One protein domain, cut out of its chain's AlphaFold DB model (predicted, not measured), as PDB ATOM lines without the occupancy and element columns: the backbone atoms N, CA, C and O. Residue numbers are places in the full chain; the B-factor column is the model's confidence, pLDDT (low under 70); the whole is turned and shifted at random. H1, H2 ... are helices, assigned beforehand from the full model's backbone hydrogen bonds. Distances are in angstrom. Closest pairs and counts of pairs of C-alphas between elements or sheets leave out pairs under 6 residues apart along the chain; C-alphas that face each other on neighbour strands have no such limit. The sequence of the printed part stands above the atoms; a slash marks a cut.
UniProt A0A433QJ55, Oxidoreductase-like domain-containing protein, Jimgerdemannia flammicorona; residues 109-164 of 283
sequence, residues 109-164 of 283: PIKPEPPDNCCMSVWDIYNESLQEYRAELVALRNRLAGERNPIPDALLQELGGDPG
ATOM      1  N   PRO A 109      14.443  55.806 -40.932       91.25
ATOM      2  CA  PRO A 109      13.465  55.848 -39.859       91.25
ATOM      3  C   PRO A 109      14.192  55.924 -38.513       91.25
ATOM      4  O   PRO A 109      15.315  55.439 -38.364       91.25
ATOM      5  N   ILE A 110      13.570  56.581 -37.539       92.94
ATOM      6  CA  ILE A 110      14.136  56.710 -36.197       92.94
ATOM      7  C   ILE A 110      13.813  55.427 -35.440       92.94
ATOM      8  O   ILE A 110      12.664  54.990 -35.402       92.94
ATOM      9  N   LYS A 111      14.834  54.819 -34.845       94.00
ATOM     10  CA  LYS A 111      14.674  53.617 -34.033       94.00
ATOM     11  C   LYS A 111      13.922  53.956 -32.739       94.00
ATOM     12  O   LYS A 111      14.317  54.915 -32.076       94.00
ATOM     13  N   PRO A 112      12.883  53.194 -32.355       92.94
ATOM     14  CA  PRO A 112      12.194  53.425 -31.091       92.94
ATOM     15  C   PRO A 112      13.144  53.189 -29.909       92.94
ATOM     16  O   PRO A 112      13.935  52.242 -29.918       92.94
ATOM     17  N   GLU A 113      13.063  54.046 -28.893       94.50
ATOM     18  CA  GLU A 113      13.828  53.904 -27.653       94.50
ATOM     19  C   GLU A 113      13.174  52.873 -26.720       94.50
ATOM     20  O   GLU A 113      11.943  52.754 -26.697       94.50
ATOM     21  N   PRO A 114      13.971  52.097 -25.965       93.62
ATOM     22  CA  PRO A 114      13.433  51.129 -25.024       93.62
ATOM     23  C   PRO A 114      12.635  51.845 -23.925       93.62
ATOM     24  O   PRO A 114      13.085  52.869 -23.410       93.62
ATOM     25  N   PRO A 115      11.463  51.322 -23.535       93.06
ATOM     26  CA  PRO A 115      10.656  51.952 -22.503       93.06
ATOM     27  C   PRO A 115      11.329  51.845 -21.129       93.06
ATOM     28  O   PRO A 115      11.750  50.767 -20.715       93.06
ATOM     29  N   ASP A 116      11.324  52.940 -20.367       95.06
ATOM     30  CA  ASP A 116      11.827  52.964 -18.981       95.06
ATOM     31  C   ASP A 116      10.915  52.222 -17.984       95.06
ATOM     32  O   ASP A 116      11.275  51.991 -16.829       95.06
ATOM     33  N   ASN A 117       9.699  51.866 -18.406       90.94
ATOM     34  CA  ASN A 117       8.714  51.209 -17.556       90.94
ATOM     35  C   ASN A 117       8.808  49.675 -17.666       90.94
ATOM     36  O   ASN A 117       8.805  49.108 -18.754       90.94
ATOM     37  N   CYS A 118       8.812  48.986 -16.523       87.88
ATOM     38  CA  CYS A 118       8.919  47.526 -16.414       87.88
ATOM     39  C   CYS A 118       7.623  46.769 -16.791       87.88
ATOM     40  O   CYS A 118       7.580  45.538 -16.747       87.88
ATOM     41  N   CYS A 119       6.533  47.461 -17.126       91.88
ATOM     42  CA  CYS A 119       5.271  46.808 -17.472       91.88
ATOM     43  C   CYS A 119       5.393  45.985 -18.769       91.88
ATOM     44  O   CYS A 119       5.708  46.535 -19.821       91.88
ATOM     45  N   MET A 120       5.066  44.687 -18.711       88.94
ATOM     46  CA  MET A 120       5.113  43.780 -19.873       88.94
ATOM     47  C   MET A 120       4.310  44.296 -21.076       88.94
ATOM     48  O   MET A 120       4.782  44.209 -22.200       88.94
ATOM     49  N   SER A 121       3.150  44.915 -20.850       89.81
ATOM     50  CA  SER A 121       2.328  45.471 -21.935       89.81
ATOM     51  C   SER A 121       3.013  46.604 -22.707       89.81
ATOM     52  O   SER A 121       2.740  46.798 -23.886       89.81
ATOM     53  N   VAL A 122       3.911  47.354 -22.064       94.31
ATOM     54  CA  VAL A 122       4.694  48.408 -22.728       94.31
ATOM     55  C   VAL A 122       5.806  47.783 -23.573       94.31
ATOM     56  O   VAL A 122       6.107  48.275 -24.658       94.31
ATOM     57  N   TRP A 123       6.369  46.664 -23.114       92.69
ATOM     58  CA  TRP A 123       7.334  45.880 -23.882       92.69
ATOM     59  C   TRP A 123       6.724  45.242 -25.128       92.69
ATOM     60  O   TRP A 123       7.394  45.194 -26.157       92.69
ATOM     61  N   ASP A 124       5.467  44.806 -25.069       93.75
ATOM     62  CA  ASP A 124       4.767  44.262 -26.236       93.75
ATOM     63  C   ASP A 124       4.620  45.328 -27.336       93.75
ATOM     64  O   ASP A 124       5.036  45.100 -28.470       93.75
ATOM     65  N   ILE A 125       4.167  46.537 -26.979       93.94
ATOM     66  CA  ILE A 125       4.052  47.680 -27.907       93.94
ATOM     67  C   ILE A 125       5.423  48.086 -28.470       93.94
ATOM     68  O   ILE A 125       5.561  48.397 -29.656       93.94
ATOM     69  N   TYR A 126       6.459  48.083 -27.629       95.06
ATOM     70  CA  TYR A 126       7.824  48.358 -28.075       95.06
ATOM     71  C   TYR A 126       8.312  47.305 -29.076       95.06
ATOM     72  O   TYR A 126       8.893  47.652 -30.103       95.06
ATOM     73  N   ASN A 127       8.040  46.025 -28.821       92.06
ATOM     74  CA  ASN A 127       8.407  44.942 -29.726       92.06
ATOM     75  C   ASN A 127       7.680  45.047 -31.070       92.06
ATOM     76  O   ASN A 127       8.310  44.828 -32.105       92.06
ATOM     77  N   GLU A 128       6.398  45.412 -31.072       94.00
ATOM     78  CA  GLU A 128       5.642  45.708 -32.295       94.00
ATOM     79  C   GLU A 128       6.288  46.866 -33.072       94.00
ATOM     80  O   GLU A 128       6.637  46.708 -34.242       94.00
ATOM     81  N   SER A 129       6.584  47.979 -32.393       95.62
ATOM     82  CA  SER A 129       7.244  49.152 -32.991       95.62
ATOM     83  C   SER A 129       8.620  48.807 -33.580       95.62
ATOM     84  O   SER A 129       9.026  49.302 -34.632       95.62
ATOM     85  N   LEU A 130       9.361  47.921 -32.916       93.81
ATOM     86  CA  LEU A 130      10.677  47.470 -33.357       93.81
ATOM     87  C   LEU A 130      10.583  46.540 -34.579       93.81
ATOM     88  O   LEU A 130      11.459  46.570 -35.449       93.81
ATOM     89  N   GLN A 131       9.524  45.730 -34.680       90.50
ATOM     90  CA  GLN A 131       9.237  44.931 -35.875       90.50
ATOM     91  C   GLN A 131       8.868  45.816 -37.069       90.50
ATOM     92  O   GLN A 131       9.395  45.590 -38.161       90.50
ATOM     93  N   GLU A 132       8.035  46.837 -36.864       94.19
ATOM     94  CA  GLU A 132       7.682  47.819 -37.898       94.19
ATOM     95  C   GLU A 132       8.923  48.554 -38.417       94.19
ATOM     96  O   GLU A 132       9.178  48.554 -39.622       94.19
ATOM     97  N   TYR A 133       9.774  49.054 -37.516       94.69
ATOM     98  CA  TYR A 133      11.054  49.684 -37.864       94.69
ATOM     99  C   TYR A 133      11.933  48.783 -38.749       94.69
ATOM    100  O   TYR A 133      12.465  49.212 -39.777       94.69
ATOM    101  N   ARG A 134      12.060  47.495 -38.401       90.94
ATOM    102  CA  ARG A 134      12.821  46.529 -39.213       90.94
ATOM    103  C   ARG A 134      12.191  46.310 -40.588       90.94
ATOM    104  O   ARG A 134      12.918  46.213 -41.578       90.94
ATOM    105  N   ALA A 135      10.864  46.230 -40.666       92.50
ATOM    106  CA  ALA A 135      10.154  46.078 -41.932       92.50
ATOM    107  C   ALA A 135      10.372  47.292 -42.851       92.50
ATOM    108  O   ALA A 135      10.621  47.118 -44.047       92.50
ATOM    109  N   GLU A 136      10.373  48.507 -42.297       94.56
ATOM    110  CA  GLU A 136      10.674  49.734 -43.039       94.56
ATOM    111  C   GLU A 136      12.110  49.762 -43.572       94.56
ATOM    112  O   GLU A 136      12.324  50.096 -44.741       94.56
ATOM    113  N   LEU A 137      13.100  49.346 -42.775       92.81
ATOM    114  CA  LEU A 137      14.490  49.235 -43.237       92.81
ATOM    115  C   LEU A 137      14.638  48.252 -44.406       92.81
ATOM    116  O   LEU A 137      15.354  48.529 -45.371       92.81
ATOM    117  N   VAL A 138      13.937  47.115 -44.354       91.81
ATOM    118  CA  VAL A 138      13.915  46.140 -45.457       91.81
ATOM    119  C   VAL A 138      13.243  46.734 -46.697       91.81
ATOM    120  O   VAL A 138      13.755  46.576 -47.807       91.81
ATOM    121  N   ALA A 139      12.134  47.459 -46.534       93.44
ATOM    122  CA  ALA A 139      11.467  48.142 -47.638       93.44
ATOM    123  C   ALA A 139      12.374  49.207 -48.285       93.44
ATOM    124  O   ALA A 139      12.468  49.271 -49.513       93.44
ATOM    125  N   LEU A 140      13.108  49.981 -47.479       92.56
ATOM    126  CA  LEU A 140      14.099  50.955 -47.947       92.56
ATOM    127  C   LEU A 140      15.254  50.289 -48.695       92.56
ATOM    128  O   LEU A 140      15.621  50.750 -49.777       92.56
ATOM    129  N   ARG A 141      15.784  49.177 -48.170       91.25
ATOM    130  CA  ARG A 141      16.804  48.369 -48.854       91.25
ATOM    131  C   ARG A 141      16.320  47.933 -50.233       91.25
ATOM    132  O   ARG A 141      17.040  48.096 -51.215       91.25
ATOM    133  N   ASN A 142      15.103  47.398 -50.309       91.56
ATOM    134  CA  ASN A 142      14.516  46.917 -51.558       91.56
ATOM    135  C   ASN A 142      14.287  48.060 -52.557       91.56
ATOM    136  O   ASN A 142      14.540  47.887 -53.749       91.56
ATOM    137  N   ARG A 143      13.872  49.241 -52.078       92.75
ATOM    138  CA  ARG A 143      13.712  50.438 -52.912       92.75
ATOM    139  C   ARG A 143      15.048  50.891 -53.508       92.75
ATOM    140  O   ARG A 143      15.142  51.068 -54.718       92.75
ATOM    141  N   LEU A 144      16.094  50.991 -52.684       91.81
ATOM    142  CA  LEU A 144      17.432  51.403 -53.129       91.81
ATOM    143  C   LEU A 144      18.085  50.389 -54.069       91.81
ATOM    144  O   LEU A 144      18.712  50.773 -55.056       91.81
ATOM    145  N   ALA A 145      17.882  49.096 -53.809       90.25
ATOM    146  CA  ALA A 145      18.326  48.034 -54.702       90.25
ATOM    147  C   ALA A 145      17.669  48.140 -56.092       90.25
ATOM    148  O   ALA A 145      18.325  47.879 -57.101       90.25
ATOM    149  N   GLY A 146      16.400  48.565 -56.159       93.25
ATOM    150  CA  GLY A 146      15.691  48.823 -57.416       93.25
ATOM    151  C   GLY A 146      16.245  50.015 -58.202       93.25
ATOM    152  O   GLY A 146      16.315  49.967 -59.429       93.25
ATOM    153  N   GLU A 147      16.703  51.057 -57.507       92.12
ATOM    154  CA  GLU A 147      17.256  52.281 -58.107       92.12
ATOM    155  C   GLU A 147      18.718  52.139 -58.573       92.12
ATOM    156  O   GLU A 147      19.261  53.061 -59.179       92.12
ATOM    157  N   ARG A 148      19.363  50.984 -58.335       86.06
ATOM    158  CA  ARG A 148      20.810  50.752 -58.544       86.06
ATOM    159  C   ARG A 148      21.716  51.721 -57.769       86.06
ATOM    160  O   ARG A 148      22.891  51.865 -58.111       86.06
ATOM    161  N   ASN A 149      21.197  52.344 -56.717       85.38
ATOM    162  CA  ASN A 149      21.983  53.185 -55.827       85.38
ATOM    163  C   ASN A 149      22.790  52.303 -54.857       85.38
ATOM    164  O   ASN A 149      22.289  51.261 -54.418       85.38
ATOM    165  N   PRO A 150      24.041  52.671 -54.522       87.00
ATOM    166  CA  PRO A 150      24.800  51.954 -53.506       87.00
ATOM    167  C   PRO A 150      24.051  52.029 -52.172       87.00
ATOM    168  O   PRO A 150      23.600  53.096 -51.755       87.00
ATOM    169  N   ILE A 151      23.890  50.881 -51.518       86.25
ATOM    170  CA  ILE A 151      23.219  50.796 -50.221       86.25
ATOM    171  C   ILE A 151      24.138  51.456 -49.183       86.25
ATOM    172  O   ILE A 151      25.293  51.044 -49.086       86.25
ATOM    173  N   PRO A 152      23.670  52.457 -48.416       88.31
ATOM    174  CA  PRO A 152      24.491  53.093 -47.393       88.31
ATOM    175  C   PRO A 152      24.961  52.082 -46.338       88.31
ATOM    176  O   PRO A 152      24.153  51.295 -45.841       88.31
ATOM    177  N   ASP A 153      26.231  52.159 -45.930       87.75
ATOM    178  CA  ASP A 153      26.810  51.267 -44.910       87.75
ATOM    179  C   ASP A 153      26.053  51.327 -43.573       87.75
ATOM    180  O   ASP A 153      25.894  50.311 -42.901       87.75
ATOM    181  N   ALA A 154      25.499  52.493 -43.222       86.38
ATOM    182  CA  ALA A 154      24.666  52.659 -42.029       86.38
ATOM    183  C   ALA A 154      23.408  51.767 -42.057       86.38
ATOM    184  O   ALA A 154      23.023  51.203 -41.035       86.38
ATOM    185  N   LEU A 155      22.794  51.584 -43.234       89.44
ATOM    186  CA  LEU A 155      21.637  50.700 -43.395       89.44
ATOM    187  C   LEU A 155      22.052  49.227 -43.259       89.44
ATOM    188  O   LEU A 155      21.317  48.426 -42.684       89.44
ATOM    189  N   LEU A 156      23.232  48.866 -43.775       86.88
ATOM    190  CA  LEU A 156      23.787  47.515 -43.644       86.88
ATOM    191  C   LEU A 156      24.125  47.180 -42.186       86.88
ATOM    192  O   LEU A 156      23.875  46.058 -41.751       86.88
ATOM    193  N   GLN A 157      24.640  48.150 -41.427       87.19
ATOM    194  CA  GLN A 157      24.943  47.984 -40.009       87.19
ATOM    195  C   GLN A 157      23.676  47.736 -39.177       87.19
ATOM    196  O   GLN A 157      23.651  46.804 -38.376       87.19
ATOM    197  N   GLU A 158      22.607  48.508 -39.405       87.62
ATOM    198  CA  GLU A 158      21.326  48.337 -38.697       87.62
ATOM    199  C   GLU A 158      20.607  47.027 -39.057       87.62
ATOM    200  O   GLU A 158      19.932  46.434 -38.216       87.62
ATOM    201  N   LEU A 159      20.770  46.537 -40.290       86.06
ATOM    202  CA  LEU A 159      20.181  45.273 -40.746       86.06
ATOM    203  C   LEU A 159      20.968  44.022 -40.317       86.06
ATOM    204  O   LEU A 159      20.562  42.917 -40.672       86.06
ATOM    205  N   GLY A 160      22.054  44.164 -39.553       74.94
ATOM    206  CA  GLY A 160      22.812  43.016 -39.053       74.94
ATOM    207  C   GLY A 160      23.867  42.476 -40.021       74.94
ATOM    208  O   GLY A 160      24.224  41.309 -39.949       74.94
ATOM    209  N   GLY A 161      24.408  43.320 -40.902       58.66
ATOM    210  CA  GLY A 161      25.774  43.175 -41.413       58.66
ATOM    211  C   GLY A 161      26.079  42.068 -42.423       58.66
ATOM    212  O   GLY A 161      27.159  42.132 -43.006       58.66
ATOM    213  N   ASP A 162      25.184  41.119 -42.716       54.22
ATOM    214  CA  ASP A 162      25.456  40.119 -43.757       54.22
ATOM    215  C   ASP A 162      24.423  40.146 -44.902       54.22
ATOM    216  O   ASP A 162      23.296  39.659 -44.767       54.22
ATOM    217  N   PRO A 163      24.771  40.714 -46.074       55.81
ATOM    218  CA  PRO A 163      23.872  40.754 -47.221       55.81
ATOM    219  C   PRO A 163      23.566  39.366 -47.816       55.81
ATOM    220  O   PRO A 163      22.678  39.293 -48.670       55.81
ATOM    221  N   GLY A 164      24.248  38.294 -47.382       53.47
ATOM    222  CA  GLY A 164      24.066  36.916 -47.854       53.47
ATOM    223  C   GLY A 164      23.371  35.961 -46.870       53.47
ATOM    224  O   GLY A 164      23.000  34.854 -47.265       53.47
TER     225      GLY A 164
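This is residues 109 to 164 of the 283 residues of the protein "Oxidoreductase-like domain-containing protein" of Jimgerdemannia flammicorona (UniProt A0A433QJ55). One long helix, H1, makes the length of a loose rod, and the chain folds back beside it at both ends. Residues 109 to 115 run beside the first half of H1, and past its far end a bend leads back to the short helix H2 beside its second half. The printed part has 56 residues with two named helices, H1 then H2, and no named strand; its class is all helix. It is loose, with a radius of gyration of the C-alphas of 14.0 A, and spans 44 by 20 by 17 A.

Find C-alpha 120 at (5.113, 43.780, -19.873); from there H1, residues 120 to 146, runs 39.3 A to C-alpha 146 at (15.691, 48.823, -57.416). Watch z fall along the way. Then look at C-alpha 153 at (26.810, 51.267, -44.910), where H2, residues 153 to 158, begins; it is 8.8 A from first to last C-alpha, and along it z rises.

Start from H1 and look across to H2: the two are close but not clearly touching, with 2 pairs of C-alphas within 8 A. Their closest C-alphas are those of Leu 137 and Leu 155, 7.3 A apart. Their lines stand at a shallow tilt of 28 degrees, and they run opposite ways. In both H1 and H2, you will find every O i to N i+4 pair within hydrogen-bond range.

The two C-alphas farthest apart are those of Cys 119 and Arg 148, at 44.1 A. Residues 116 to 121, of which 120 and 121 belong to H1, stand free. The link from H1 to H2, 6 residues, is short, and the printed part has no cut. In the B-factor column, the mean pLDDT of the printed part is 88.5, and residues 161 to 164 are under 70.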